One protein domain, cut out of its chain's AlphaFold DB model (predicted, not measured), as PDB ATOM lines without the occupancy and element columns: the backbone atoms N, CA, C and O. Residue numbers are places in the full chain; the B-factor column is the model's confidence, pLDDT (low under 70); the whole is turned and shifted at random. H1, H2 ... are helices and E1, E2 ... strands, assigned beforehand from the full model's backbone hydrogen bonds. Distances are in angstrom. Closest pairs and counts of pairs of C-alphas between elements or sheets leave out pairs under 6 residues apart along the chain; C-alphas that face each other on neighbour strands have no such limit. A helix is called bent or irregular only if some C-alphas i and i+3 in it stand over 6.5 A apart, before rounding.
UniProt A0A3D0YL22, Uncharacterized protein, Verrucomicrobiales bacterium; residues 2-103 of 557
ATOM      1  N   LYS A   2      -9.374   6.734 -27.618       80.50
ATOM      2  CA  LYS A   2      -9.941   6.844 -26.245       80.50
ATOM      3  C   LYS A   2     -10.274   8.279 -25.796       80.50
ATOM      4  O   LYS A   2     -11.334   8.503 -25.225       80.50
ATOM      5  N   ALA A   3      -9.406   9.244 -26.102       83.31
ATOM      6  CA  ALA A   3      -9.610  10.647 -25.743       83.31
ATOM      7  C   ALA A   3     -10.832  11.288 -26.433       83.31
ATOM      8  O   ALA A   3     -11.566  12.025 -25.783       83.31
ATOM      9  N   ILE A   4     -11.105  10.959 -27.707       86.88
ATOM     10  CA  ILE A   4     -12.300  11.446 -28.425       86.88
ATOM     11  C   ILE A   4     -13.568  10.901 -27.762       86.88
ATOM     12  O   ILE A   4     -14.536  11.637 -27.573       86.88
ATOM     13  N   PHE A   5     -13.563   9.617 -27.387       86.38
ATOM     14  CA  PHE A   5     -14.703   8.997 -26.716       86.38
ATOM     15  C   PHE A   5     -14.973   9.658 -25.361       86.38
ATOM     16  O   PHE A   5     -16.090  10.099 -25.121       86.38
ATOM     17  N   GLN A   6     -13.940   9.810 -24.523       87.00
ATOM     18  CA  GLN A   6     -14.047  10.466 -23.213       87.00
ATOM     19  C   GLN A   6     -14.530  11.914 -23.313       87.00
ATOM     20  O   GLN A   6     -15.361  12.335 -22.513       87.00
ATOM     21  N   PHE A   7     -14.025  12.658 -24.300       89.06
ATOM     22  CA  PHE A   7     -14.500  14.001 -24.598       89.06
ATOM     23  C   PHE A   7     -15.989  13.977 -24.960       89.06
ATOM     24  O   PHE A   7     -16.784  14.614 -24.281       89.06
ATOM     25  N   THR A   8     -16.381  13.164 -25.947       89.31
ATOM     26  CA  THR A   8     -17.769  13.082 -26.433       89.31
ATOM     27  C   THR A   8     -18.751  12.693 -25.328       89.31
ATOM     28  O   THR A   8     -19.778  13.344 -25.166       89.31
ATOM     29  N   SER A   9     -18.434  11.657 -24.545       88.94
ATOM     30  CA  SER A   9     -19.295  11.179 -23.456       88.94
ATOM     31  C   SER A   9     -19.348  12.133 -22.260       88.94
ATOM     32  O   SER A   9     -20.255  12.028 -21.441       88.94
ATOM     33  N   GLY A  10     -18.352  13.012 -22.121       88.00
ATOM     34  CA  GLY A  10     -18.210  13.939 -20.999       88.00
ATOM     35  C   GLY A  10     -18.639  15.375 -21.304       88.00
ATOM     36  O   GLY A  10     -18.421  16.243 -20.460       88.00
ATOM     37  N   LEU A  11     -19.190  15.651 -22.493       89.62
ATOM     38  CA  LEU A  11     -19.668  16.982 -22.863       89.62
ATOM     39  C   LEU A  11     -20.918  17.353 -22.059       89.62
ATOM     40  O   LEU A  11     -21.937  16.668 -22.113       89.62
ATOM     41  N   ILE A  12     -20.851  18.488 -21.369       89.88
ATOM     42  CA  ILE A  12     -21.964  19.079 -20.626       89.88
ATOM     43  C   ILE A  12     -22.317  20.410 -21.280       89.88
ATOM     44  O   ILE A  12     -21.467  21.300 -21.372       89.88
ATOM     45  N   VAL A  13     -23.572  20.555 -21.705       92.00
ATOM     46  CA  VAL A  13     -24.111  21.821 -22.216       92.00
ATOM     47  C   VAL A  13     -24.238  22.808 -21.059       92.00
ATOM     48  O   VAL A  13     -24.800  22.481 -20.014       92.00
ATOM     49  N   LYS A  14     -23.706  24.014 -21.246       92.19
ATOM     50  CA  LYS A  14     -23.759  25.109 -20.271       92.19
ATOM     51  C   LYS A  14     -24.618  26.266 -20.751       92.19
ATOM     52  O   LYS A  14     -25.226  26.924 -19.918       92.19
ATOM     53  N   ASP A  15     -24.692  26.460 -22.062       91.06
ATOM     54  CA  ASP A  15     -25.576  27.441 -22.681       91.06
ATOM     55  C   ASP A  15     -25.876  27.069 -24.141       91.06
ATOM     56  O   ASP A  15     -25.238  26.169 -24.709       91.06
ATOM     57  N   VAL A  16     -26.864  27.733 -24.738       91.31
ATOM     58  CA  VAL A  16     -27.341  27.490 -26.101       91.31
ATOM     59  C   VAL A  16     -27.640  28.814 -26.799       91.31
ATOM     60  O   VAL A  16     -28.409  29.625 -26.299       91.31
ATOM     61  N   ILE A  17     -27.079  28.991 -27.991       89.62
ATOM     62  CA  ILE A  17     -27.307  30.139 -28.871       89.62
ATOM     63  C   ILE A  17     -28.198  29.691 -30.033       89.62
ATOM     64  O   ILE A  17     -27.907  28.684 -30.689       89.62
ATOM     65  N   ASP A  18     -29.266  30.440 -30.308       87.44
ATOM     66  CA  ASP A  18     -30.081  30.246 -31.509       87.44
ATOM     67  C   ASP A  18     -29.353  30.798 -32.741       87.44
ATOM     68  O   ASP A  18     -28.852  31.925 -32.749       87.44
ATOM     69  N   ARG A  19     -29.282  29.982 -33.796       80.69
ATOM     70  CA  ARG A  19     -28.508  30.284 -35.006       80.69
ATOM     71  C   ARG A  19     -29.088  31.441 -35.820       80.69
ATOM     72  O   ARG A  19     -28.340  32.064 -36.561       80.69
ATOM     73  N   ASP A  20     -30.385  31.720 -35.702       80.44
ATOM     74  CA  ASP A  20     -31.126  32.615 -36.608       80.44
ATOM     75  C   ASP A  20     -30.512  34.020 -36.759       80.44
ATOM     76  O   ASP A  20     -30.777  34.692 -37.751       80.44
ATOM     77  N   ASN A  21     -29.656  34.441 -35.818       76.06
ATOM     78  CA  ASN A  21     -29.031  35.763 -35.793       76.06
ATOM     79  C   ASN A  21     -27.490  35.745 -35.763       76.06
ATOM     80  O   ASN A  21     -26.893  36.758 -35.398       76.06
ATOM     81  N   VAL A  22     -26.830  34.621 -36.073       84.56
ATOM     82  CA  VAL A  22     -25.361  34.510 -35.978       84.56
ATOM     83  C   VAL A  22     -24.737  33.754 -37.154       84.56
ATOM     84  O   VAL A  22     -25.295  32.771 -37.650       84.56
ATOM     85  N   GLU A  23     -23.549  34.184 -37.587       84.69
ATOM     86  CA  GLU A  23     -22.780  33.507 -38.636       84.69
ATOM     87  C   GLU A  23     -21.981  32.344 -38.040       84.69
ATOM     88  O   GLU A  23     -21.406  32.440 -36.962       84.69
ATOM     89  N   LEU A  24     -21.958  31.190 -38.707       83.81
ATOM     90  CA  LEU A  24     -21.305  29.996 -38.156       83.81
ATOM     91  C   LEU A  24     -19.774  30.079 -38.194       83.81
ATOM     92  O   LEU A  24     -19.107  29.415 -37.391       83.81
ATOM     93  N   ASP A  25     -19.227  30.875 -39.110       84.69
ATOM     94  CA  ASP A  25     -17.791  31.110 -39.218       84.69
ATOM     95  C   ASP A  25     -17.241  31.857 -37.989       84.69
ATOM     96  O   ASP A  25     -16.170  31.508 -37.484       84.69
ATOM     97  N   ASP A  26     -18.056  32.720 -37.361       85.69
ATOM     98  CA  ASP A  26     -17.750  33.353 -36.067       85.69
ATOM     99  C   ASP A  26     -17.477  32.333 -34.951       85.69
ATOM    100  O   ASP A  26     -16.923  32.666 -33.899       85.69
ATOM    101  N   PHE A  27     -17.848  31.070 -35.140       87.81
ATOM    102  CA  PHE A  27     -17.628  29.988 -34.184       87.81
ATOM    103  C   PHE A  27     -16.687  28.903 -34.718       87.81
ATOM    104  O   PHE A  27     -16.436  27.934 -33.999       87.81
ATOM    105  N   THR A  28     -16.146  29.044 -35.934       85.19
ATOM    106  CA  THR A  28     -15.360  28.006 -36.630       85.19
ATOM    107  C   THR A  28     -16.174  26.718 -36.842       85.19
ATOM    108  O   THR A  28     -15.691  25.607 -36.623       85.19
ATOM    109  N   LEU A  29     -17.457  26.857 -37.203       85.88
ATOM    110  CA  LEU A  29     -18.406  25.744 -37.376       85.88
ATOM    111  C   LEU A  29     -18.789  25.463 -38.846       85.88
ATOM    112  O   LEU A  29     -19.693  24.652 -39.086       85.88
ATOM    113  N   GLU A  30     -18.108  26.096 -39.805       80.75
ATOM    114  CA  GLU A  30     -18.252  25.882 -41.256       80.75
ATOM    115  C   GLU A  30     -17.003  25.222 -41.865       80.75
ATOM    116  O   GLU A  30     -16.726  24.053 -41.563       80.75
ATOM    117  N   GLU A  31     -16.272  25.915 -42.738       72.56
ATOM    118  CA  GLU A  31     -15.126  25.374 -43.467       72.56
ATOM    119  C   GLU A  31     -13.917  25.215 -42.529       72.56
ATOM    120  O   GLU A  31     -13.633  26.068 -41.692       72.56
ATOM    121  N   GLY A  32     -13.243  24.061 -42.584       69.50
ATOM    122  CA  GLY A  32     -12.164  23.721 -41.645       69.50
ATOM    123  C   GLY A  32     -12.622  23.283 -40.242       69.50
ATOM    124  O   GLY A  32     -11.776  22.982 -39.398       69.50
ATOM    125  N   SER A  33     -13.935  23.197 -39.981       84.00
ATOM    126  CA  SER A  33     -14.453  22.671 -38.711       84.00
ATOM    127  C   SER A  33     -14.189  21.168 -38.551       84.00
ATOM    128  O   SER A  33     -14.220  20.390 -39.509       84.00
ATOM    129  N   ILE A  34     -13.945  20.729 -37.313       87.44
ATOM    130  CA  ILE A  34     -13.709  19.313 -37.015       87.44
ATOM    131  C   ILE A  34     -15.056  18.633 -36.794       87.44
ATOM    132  O   ILE A  34     -15.747  18.924 -35.818       87.44
ATOM    133  N   ARG A  35     -15.416  17.695 -37.671       90.06
ATOM    134  CA  ARG A  35     -16.634  16.887 -37.538       90.06
ATOM    135  C   ARG A  35     -16.327  15.515 -36.950       90.06
ATOM    136  O   ARG A  35     -15.465  14.796 -37.448       90.06
ATOM    137  N   ILE A  36     -17.075  15.131 -35.923       89.50
ATOM    138  CA  ILE A  36     -17.015  13.808 -35.303       89.50
ATOM    139  C   ILE A  36     -18.320  13.080 -35.591       89.50
ATOM    140  O   ILE A  36     -19.404  13.577 -35.292       89.50
ATOM    141  N   THR A  37     -18.207  11.871 -36.134       91.19
ATOM    142  CA  THR A  37     -19.323  10.940 -36.287       91.19
ATOM    143  C   THR A  37     -18.933   9.604 -35.666       91.19
ATOM    144  O   THR A  37     -17.876   9.061 -35.982       91.19
ATOM    145  N   MET A  38     -19.774   9.079 -34.778       90.81
ATOM    146  CA  MET A  38     -19.624   7.735 -34.215       90.81
ATOM    147  C   MET A  38     -20.869   6.924 -34.544       90.81
ATOM    148  O   MET A  38     -21.981   7.425 -34.376       90.81
ATOM    149  N   SER A  39     -20.680   5.678 -34.961       92.31
ATOM    150  CA  SER A  39     -21.756   4.728 -35.249       92.31
ATOM    151  C   SER A  39     -21.524   3.415 -34.508       92.31
ATOM    152  O   SER A  39     -20.385   3.104 -34.153       92.31
ATOM    153  N   ASP A  40     -22.594   2.666 -34.259       90.62
ATOM    154  CA  ASP A  40     -22.506   1.288 -33.773       90.62
ATOM    155  C   ASP A  40     -22.180   0.294 -34.908       90.62
ATOM    156  O   ASP A  40     -21.966   0.681 -36.060       90.62
ATOM    157  N   ASN A  41     -22.122  -0.997 -34.565       91.19
ATOM    158  CA  ASN A  41     -21.801  -2.079 -35.502       91.19
ATOM    159  C   ASN A  41     -22.828  -2.228 -36.637       91.19
ATOM    160  O   ASN A  41     -22.474  -2.741 -37.696       91.19
ATOM    161  N   ASP A  42     -24.062  -1.761 -36.435       93.50
ATOM    162  CA  ASP A  42     -25.133  -1.793 -37.434       93.50
ATOM    163  C   ASP A  42     -25.136  -0.520 -38.305       93.50
ATOM    164  O   ASP A  42     -26.021  -0.308 -39.136       93.50
ATOM    165  N   GLY A  43     -24.141   0.358 -38.120       88.06
ATOM    166  CA  GLY A  43     -24.002   1.617 -38.847       88.06
ATOM    167  C   GLY A  43     -24.933   2.726 -38.354       88.06
ATOM    168  O   GLY A  43     -24.943   3.819 -38.935       88.06
ATOM    169  N   ARG A  44     -25.694   2.508 -37.273       90.12
ATOM    170  CA  ARG A  44     -26.560   3.539 -36.694       90.12
ATOM    171  C   ARG A  44     -25.693   4.587 -36.004       90.12
ATOM    172  O   ARG A  44     -24.901   4.288 -35.114       90.12
ATOM    173  N   LYS A  45     -25.872   5.851 -36.400       88.94
ATOM    174  CA  LYS A  45     -25.157   6.988 -35.806       88.94
ATOM    175  C   LYS A  45     -25.536   7.155 -34.333       88.94
ATOM    176  O   LYS A  45     -26.695   7.413 -34.012       88.94
ATOM    177  N   LEU A  46     -24.540   7.053 -33.461       89.25
ATOM    178  CA  LEU A  46     -24.619   7.319 -32.025       89.25
ATOM    179  C   LEU A  46     -24.422   8.810 -31.728       89.25
ATOM    180  O   LEU A  46     -25.071   9.356 -30.839       89.25
ATOM    181  N   CYS A  47     -23.545   9.482 -32.482       89.44
ATOM    182  CA  CYS A  47     -23.378  10.933 -32.429       89.44
ATOM    183  C   CYS A  47     -22.856  11.492 -33.761       89.44
ATOM    184  O   CYS A  47     -22.186  10.797 -34.526       89.44
ATOM    185  N   ASP A  48     -23.183  12.754 -34.040       91.00
ATOM    186  CA  ASP A  48     -22.723  13.490 -35.221       91.00
ATOM    187  C   ASP A  48     -22.719  14.988 -34.886       91.00
ATOM    188  O   ASP A  48     -23.781  15.579 -34.655       91.00
ATOM    189  N   TYR A  49     -21.533  15.587 -34.770       91.44
ATOM    190  CA  TYR A  49     -21.386  16.984 -34.362       91.44
ATOM    191  C   TYR A  49     -20.092  17.624 -34.873       91.44
ATOM    192  O   TYR A  49     -19.096  16.942 -35.110       91.44
ATOM    193  N   ASN A  50     -20.110  18.950 -34.997       91.31
ATOM    194  CA  ASN A  50     -18.952  19.773 -35.323       91.31
ATOM    195  C   ASN A  50     -18.418  20.448 -34.055       91.31
ATOM    196  O   ASN A  50     -19.200  20.895 -33.207       91.31
ATOM    197  N   ILE A  51     -17.095  20.539 -33.956       91.25
ATOM    198  CA  ILE A  51     -16.374  21.271 -32.916       91.25
ATOM    199  C   ILE A  51     -15.930  22.616 -33.490       91.25
ATOM    200  O   ILE A  51     -15.201  22.653 -34.481       91.25
ATOM    201  N   GLY A  52     -16.363  23.693 -32.842       89.69
ATOM    202  CA  GLY A  52     -15.936  25.064 -33.099       89.69
ATOM    203  C   GLY A  52     -14.845  25.517 -32.129       89.69
ATOM    204  O   GLY A  52     -14.376  24.737 -31.303       89.69
ATOM    205  N   ARG A  53     -14.434  26.784 -32.208       89.25
ATOM    206  CA  ARG A  53     -13.362  27.343 -31.361       89.25
ATOM    207  C   ARG A  53     -13.690  27.315 -29.860       89.25
ATOM    208  O   ARG A  53     -14.853  27.281 -29.447       89.25
ATOM    209  N   THR A  54     -12.653  27.406 -29.027       89.56
ATOM    210  CA  THR A  54     -12.801  27.678 -27.587       89.56
ATOM    211  C   THR A  54     -13.429  29.047 -27.365       89.56
ATOM    212  O   THR A  54     -13.024  30.019 -28.005       89.56
ATOM    213  N   THR A  55     -14.380  29.148 -26.438       89.50
ATOM    214  CA  THR A  55     -14.988  30.434 -26.085       89.50
ATOM    215  C   THR A  55     -14.127  31.186 -25.058       89.50
ATOM    216  O   THR A  55     -13.258  30.607 -24.399       89.50
ATOM    217  N   ALA A  56     -14.374  32.488 -24.892       87.00
ATOM    218  CA  ALA A  56     -13.746  33.285 -23.837       87.00
ATOM    219  C   ALA A  56     -14.255  32.922 -22.424       87.00
ATOM    220  O   ALA A  56     -13.595  33.228 -21.427       87.00
ATOM    221  N   TRP A  57     -15.415  32.265 -22.321       86.81
ATOM    222  CA  TRP A  57     -16.036  31.907 -21.053       86.81
ATOM    223  C   TRP A  57     -15.389  30.654 -20.452       86.81
ATOM    224  O   TRP A  57     -15.373  29.576 -21.051       86.81
ATOM    225  N   LYS A  58     -14.861  30.789 -19.234       85.44
ATOM    226  CA  LYS A  58     -14.353  29.674 -18.428       85.44
ATOM    227  C   LYS A  58     -15.252  29.465 -17.219       85.44
ATOM    228  O   LYS A  58     -15.681  30.440 -16.602       85.44
ATOM    229  N   ILE A  59     -15.508  28.210 -16.874       83.06
ATOM    230  CA  ILE A  59     -16.433  27.828 -15.801       83.06
ATOM    231  C   ILE A  59     -15.638  27.108 -14.706       83.06
ATOM    232  O   ILE A  59     -14.870  26.206 -15.036       83.06
ATOM    233  N   PRO A  60     -15.776  27.481 -13.422       80.94
ATOM    234  CA  PRO A  60     -15.126  26.754 -12.337       80.94
ATOM    235  C   PRO A  60     -15.631  25.305 -12.276       80.94
ATOM    236  O   PRO A  60     -16.820  25.046 -12.456       80.94
ATOM    237  N   SER A  61     -14.721  24.363 -12.036       75.31
ATOM    238  CA  SER A  61     -15.035  22.963 -11.748       75.31
ATOM    239  C   SER A  61     -15.866  22.833 -10.471       75.31
ATOM    240  O   SER A  61     -15.901  23.748  -9.649       75.31
ATOM    241  N   ASP A  62     -16.494  21.674 -10.270       73.50
ATOM    242  CA  ASP A  62     -17.353  21.414  -9.104       73.50
ATOM    243  C   ASP A  62     -16.614  21.569  -7.756       73.50
ATOM    244  O   ASP A  62     -17.227  21.896  -6.744       73.50
ATOM    245  N   ASP A  63     -15.289  21.379  -7.734       75.00
ATOM    246  CA  ASP A  63     -14.431  21.607  -6.563       75.00
ATOM    247  C   ASP A  63     -13.879  23.045  -6.460       75.00
ATOM    248  O   ASP A  63     -13.139  23.361  -5.526       75.00
ATOM    249  N   GLY A  64     -14.211  23.909  -7.425       74.12
ATOM    250  CA  GLY A  64     -13.807  25.312  -7.513       74.12
ATOM    251  C   GLY A  64     -12.323  25.548  -7.813       74.12
ATOM    252  O   GLY A  64     -11.891  26.700  -7.847       74.12
ATOM    253  N   LYS A  65     -11.525  24.493  -8.016       74.31
ATOM    254  CA  LYS A  65     -10.058  24.603  -8.115       74.31
ATOM    255  C   LYS A  65      -9.551  24.827  -9.535       74.31
ATOM    256  O   LYS A  65      -8.438  25.321  -9.705       74.31
ATOM    257  N   ILE A  66     -10.327  24.452 -10.551       77.56
ATOM    258  CA  ILE A  66      -9.899  24.466 -11.952       77.56
ATOM    259  C   ILE A  66     -10.921  25.238 -12.783       77.56
ATOM    260  O   ILE A  66     -12.106  24.935 -12.775       77.56
ATOM    261  N   MET A  67     -10.463  26.214 -13.564       80.81
ATOM    262  CA  MET A  67     -11.313  26.895 -14.543       80.81
ATOM    263  C   MET A  67     -11.363  26.071 -15.833       80.81
ATOM    264  O   MET A  67     -10.404  26.060 -16.609       80.81
ATOM    265  N   GLN A  68     -12.472  25.374 -16.063       83.12
ATOM    266  CA  GLN A  68     -12.709  24.583 -17.263       83.12
ATOM    267  C   GLN A  68     -12.985  25.490 -18.467       83.12
ATOM    268  O   GLN A  68     -13.741  26.461 -18.386       83.12
ATOM    269  N   GLN A  69     -12.367  25.165 -19.600       87.50
ATOM    270  CA  GLN A  69     -12.635  25.843 -20.865       87.50
ATOM    271  C   GLN A  69     -13.986  25.409 -21.431       87.50
ATOM    272  O   GLN A  69     -14.357  24.238 -21.328       87.50
ATOM    273  N   THR A  70     -14.682  26.338 -22.082       91.31
ATOM    274  CA  THR A  70     -15.867  26.023 -22.880       91.31
ATOM    275  C   THR A  70     -15.557  26.119 -24.372       91.31
ATOM    276  O   THR A  70     -14.635  26.823 -24.789       91.31
ATOM    277  N   ILE A  71     -16.323  25.399 -25.182       92.31
ATOM    278  CA  ILE A  71     -16.187  25.319 -26.642       92.31
ATOM    279  C   ILE A  71     -17.559  25.374 -27.301       92.31
ATOM    280  O   ILE A  71     -18.555  24.957 -26.703       92.31
ATOM    281  N   PHE A  72     -17.598  25.835 -28.547       92.62
ATOM    282  CA  PHE A  72     -18.804  25.760 -29.361       92.62
ATOM    283  C   PHE A  72     -18.955  24.368 -29.983       92.62
ATOM    284  O   PHE A  72     -18.013  23.822 -30.556       92.62
ATOM    285  N   ILE A  73     -20.149  23.790 -29.887       92.69
ATOM    286  CA  ILE A  73     -20.522  22.507 -30.483       92.69
ATOM    287  C   ILE A  73     -21.785  22.703 -31.308       92.69
ATOM    288  O   ILE A  73     -22.752  23.314 -30.853       92.69
ATOM    289  N   ARG A  74     -21.822  22.113 -32.500       91.38
ATOM    290  CA  ARG A  74     -23.033  22.070 -33.320       91.38
ATOM    291  C   ARG A  74     -23.406  20.641 -33.637       91.38
ATOM    292  O   ARG A  74     -22.620  19.909 -34.224       91.38
ATOM    293  N   LEU A  75     -24.628  20.256 -33.293       89.19
ATOM    294  CA  LEU A  75     -25.143  18.934 -33.627       89.19
ATOM    295  C   LEU A  75     -25.554  18.890 -35.104       89.19
ATOM    296  O   LEU A  75     -26.182  19.817 -35.620       89.19
ATOM    297  N   ALA A  76     -25.227  17.792 -35.784       80.56
ATOM    298  CA  ALA A  76     -25.593  17.569 -37.180       80.56
ATOM    299  C   ALA A  76     -27.013  16.981 -37.350       80.56
ATOM    300  O   ALA A  76     -27.421  16.667 -38.471       80.56
ATOM    301  N   ASP A  77     -27.770  16.841 -36.260       76.88
ATOM    302  CA  ASP A  77     -29.157  16.366 -36.234       76.88
ATOM    303  C   ASP A  77     -30.128  17.423 -36.798       76.88
ATOM    304  O   ASP A  77     -30.048  18.597 -36.435       76.88
ATOM    305  N   LYS A  78     -31.053  17.023 -37.682       64.38
ATOM    306  CA  LYS A  78     -31.952  17.937 -38.415       64.38
ATOM    307  C   LYS A  78     -32.761  18.847 -37.487       64.38
ATOM    308  O   LYS A  78     -32.916  20.017 -37.819       64.38
ATOM    309  N   GLU A  79     -33.202  18.351 -36.332       67.31
ATOM    310  CA  GLU A  79     -33.993  19.136 -35.370       67.31
ATOM    311  C   GLU A  79     -33.143  20.087 -34.511       67.31
ATOM    312  O   GLU A  79     -33.650  21.066 -33.969       67.31
ATOM    313  N   LYS A  80     -31.834  19.829 -34.395       70.38
ATOM    314  CA  LYS A  80     -30.911  20.575 -33.515       70.38
ATOM    315  C   LYS A  80     -29.879  21.408 -34.277       70.38
ATOM    316  O   LYS A  80     -29.085  22.115 -33.665       70.38
ATOM    317  N   LYS A  81     -29.915  21.381 -35.613       72.25
ATOM    318  CA  LYS A  81     -29.016  22.132 -36.510       72.25
ATOM    319  C   LYS A  81     -29.126  23.653 -36.395       72.25
ATOM    320  O   LYS A  81     -28.208  24.333 -36.868       72.25
ATOM    321  N   ASN A  82     -30.225  24.156 -35.823       82.06
ATOM    322  CA  ASN A  82     -30.465  25.583 -35.607       82.06
ATOM    323  C   ASN A  82     -29.922  26.110 -34.270       82.06
ATOM    324  O   ASN A  82     -30.193  27.248 -33.909       82.06
ATOM    325  N   LYS A  83     -29.177  25.285 -33.527       89.38
ATOM    326  CA  LYS A  83     -28.625  25.638 -32.218       89.38
ATOM    327  C   LYS A  83     -27.114  25.452 -32.198       89.38
ATOM    328  O   LYS A  83     -26.591  24.476 -32.746       89.38
ATOM    329  N   ILE A  84     -26.430  26.378 -31.538       90.62
ATOM    330  CA  ILE A  84     -25.011  26.290 -31.203       90.62
ATOM    331  C   ILE A  84     -24.923  26.111 -29.691       90.62
ATOM    332  O   ILE A  84     -25.447  26.912 -28.926       90.62
ATOM    333  N   TYR A  85     -24.281  25.039 -29.252       92.06
ATOM    334  CA  TYR A  85     -24.162  24.689 -27.843       92.06
ATOM    335  C   TYR A  85     -22.814  25.160 -27.311       92.06
ATOM    336  O   TYR A  85     -21.782  24.901 -27.926       92.06
ATOM    337  N   ILE A  86     -22.810  25.809 -26.152       92.19
ATOM    338  CA  ILE A  86     -21.588  26.076 -25.397       92.19
ATOM    339  C   ILE A  86     -21.404  24.922 -24.421       92.19
ATOM    340  O   ILE A  86     -22.199  24.745 -23.496       92.19
ATOM    341  N   CYS A  87     -20.365  24.122 -24.635       91.81
ATOM    342  CA  CYS A  87     -20.126  22.903 -23.872       91.81
ATOM    343  C   CYS A  87     -18.811  22.965 -23.094       91.81
ATOM    344  O   CYS A  87     -17.838  23.571 -23.537       91.81
ATOM    345  N   THR A  88     -18.761  22.275 -21.957       89.31
ATOM    346  CA  THR A  88     -17.530  22.015 -21.195       89.31
ATOM    347  C   THR A  88     -17.350  20.517 -20.958       89.31
ATOM    348  O   THR A  88     -18.309  19.750 -20.995       89.31
ATOM    349  N   SER A  89     -16.111  20.101 -20.719       82.00
ATOM    350  CA  SER A  89     -15.718  18.758 -20.305       82.00
ATOM    351  C   SER A  89     -14.332  18.830 -19.655       82.00
ATOM    352  O   SER A  89     -13.549  19.746 -19.926       82.00
ATOM    353  N   ASN A  90     -13.965  17.812 -18.878       74.69
ATOM    354  CA  ASN A  90     -12.606  17.694 -18.332       74.69
ATOM    355  C   ASN A  90     -11.518  17.560 -19.420       74.69
ATOM    356  O   ASN A  90     -10.340  17.746 -19.129       74.69
ATOM    357  N   ALA A  91     -11.892  17.251 -20.668       71.88
ATOM    358  CA  ALA A  91     -10.980  17.079 -21.799       71.88
ATOM    359  C   ALA A  91     -10.972  18.275 -22.776       71.88
ATOM    360  O   ALA A  91     -10.237  18.250 -23.765       71.88
ATOM    361  N   THR A  92     -11.759  19.328 -22.517       68.12
ATOM    362  CA  THR A  92     -11.977  20.426 -23.474       68.12
ATOM    363  C   THR A  92     -10.695  21.172 -23.837       68.12
ATOM    364  O   THR A  92     -10.510  21.533 -24.993       68.12
ATOM    365  N   ALA A  93      -9.758  21.319 -22.898       67.06
ATOM    366  CA  ALA A  93      -8.493  22.006 -23.161       67.06
ATOM    367  C   ALA A  93      -7.561  21.268 -24.139       67.06
ATOM    368  O   ALA A  93      -6.639  21.870 -24.683       67.06
ATOM    369  N   ALA A  94      -7.788  19.973 -24.371       73.88
ATOM    370  CA  ALA A  94      -6.930  19.141 -25.208       73.88
ATOM    371  C   ALA A  94      -7.579  18.739 -26.541       73.88
ATOM    372  O   ALA A  94      -6.904  18.153 -27.381       73.88
ATOM    373  N   ILE A  95      -8.868  19.021 -26.771       84.00
ATOM    374  CA  ILE A  95      -9.565  18.463 -27.939       84.00
ATOM    375  C   ILE A  95      -8.998  18.986 -29.264       84.00
ATOM    376  O   ILE A  95      -8.686  18.190 -30.142       84.00
ATOM    377  N   HIS A  96      -8.758  20.294 -29.392       83.94
ATOM    378  CA  HIS A  96      -8.179  20.870 -30.611       83.94
ATOM    379  C   HIS A  96      -6.743  20.390 -30.863       83.94
ATOM    380  O   HIS A  96      -6.369  20.173 -32.013       83.94
ATOM    381  N   SER A  97      -5.952  20.152 -29.810       82.56
ATOM    382  CA  SER A  97      -4.584  19.637 -29.953       82.56
ATOM    383  C   SER A  97      -4.525  18.155 -30.334       82.56
ATOM    384  O   SER A  97      -3.479  17.681 -30.773       82.56
ATOM    385  N   LEU A  98      -5.633  17.410 -30.221       81.00
ATOM    386  CA  LEU A  98      -5.724  16.072 -30.809       81.00
ATOM    387  C   LEU A  98      -5.759  16.134 -32.340       81.00
ATOM    388  O   LEU A  98      -5.217  15.241 -32.983       81.00
ATOM    389  N   PHE A  99      -6.369  17.179 -32.902       83.44
ATOM    390  CA  PHE A  99      -6.606  17.345 -34.340       83.44
ATOM    391  C   PHE A  99      -5.633  18.317 -35.022       83.44
ATOM    392  O   PHE A  99      -5.744  18.562 -36.222       83.44
ATOM    393  N   SER A 100      -4.675  18.868 -34.271       76.62
ATOM    394  CA  SER A 100      -3.646  19.760 -34.804       76.62
ATOM    395  C   SER A 100      -2.821  19.088 -35.905       76.62
ATOM    396  O   SER A 100      -2.717  17.860 -35.947       76.62
ATOM    397  N   SER A 101      -2.190  19.903 -36.753       71.94
ATOM    398  CA  SER A 101      -1.283  19.432 -37.809       71.94
ATOM    399  C   SER A 101      -1.938  18.413 -38.752       71.94
ATOM    400  O   SER A 101      -1.366  17.368 -39.039       71.94
ATOM    401  N   ASN A 102      -3.168  18.684 -39.204       74.56
ATOM    402  CA  ASN A 102      -3.897  17.818 -40.137       74.56
ATOM    403  C   ASN A 102      -3.984  16.351 -39.656       74.56
ATOM    404  O   ASN A 102      -3.587  15.418 -40.356       74.56
ATOM    405  N   PHE A 103      -4.471  16.158 -38.425       78.75
ATOM    406  CA  PHE A 103      -4.664  14.837 -37.814       78.75
ATOM    407  C   PHE A 103      -3.381  13.996 -37.670       78.75
ATOM    408  O   PHE A 103      -3.469  12.771 -37.590       78.75
TER     409      PHE A 103
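AT A GLANCE: This is residues 2 to 103 of the 557 residues of an uncharacterized protein of Verrucomicrobiales bacterium (UniProt A0A3D0YL22). One strongly twisted sheet of five antiparallel strands makes the body, with the long strand E3 bent sharply and the loops at its two ends reaching far apart. H2 packs on the sheet beside its strands, H1 grazes it, and H3 lies off it. The printed part has 102 residues with elements in the order H1 E1 E2 E3 E4 E5 H2 H3; the sheet order is E1 E5 E4 E3 E2, class mixed. It is compact, with a radius of gyration of the C-alphas of 13.8 A and spans of 41 by 36 by 28 A.

HOW THE PARTS SIT: H1, residues 2 to 9, only grazes the sheet. Edge strand E1, residues 12 to 18, is antiparallel to E5, residues 83 to 88, at 154 degrees, with N 14 and O 86 2.8 A apart. E2, residues 34 to 39, E3, residues 45 to 60, E4, residues 67 to 75, and E5 form a meander, each strand the antiparallel neighbour of the one before. Its hairpins have N 36 and O 49, N 52 and O 72, and N 73 and O 85 each 2.8 A apart, within hydrogen-bond range. E3 bends by 104 degrees at residue 56. H2, residues 92 to 98, is on the sheet at a height of 6.9 A, over none of its strands; its closest C-alphas to E4 are those of Thr 92 and Gln 69, 6.0 A. H1 and H2 only just touch, with 3 pairs of C-alphas within 8 A, the closest those of Phe 7 and Thr 92, 7.0 A. H3, residues 100 to 103, meets H2 only through their link. Every O i to N i+4 pair is within range in H1; H2, irregular with C-alphas 93 and 96 7.5 A apart, has 1 of 3, and 3 of 4 O i to N i+3 pairs; H3 is too short.

IN THESE COORDINATES: H1 begins at C-alpha 2 (-9.941, 6.844, -26.245). E3 is 32.3 A long and E4 24.9 A. H3 ends at C-alpha 103 (-4.664, 14.837, -37.814).

THE WHOLE: The C-alphas of Asp 42 and Lys 65 are farthest apart, 42.2 A. The printed part has no cut. The link E1 to E2 is long, 15 residues. Residues 32, 78 to 79 and 92 to 93 have pLDDT under 70.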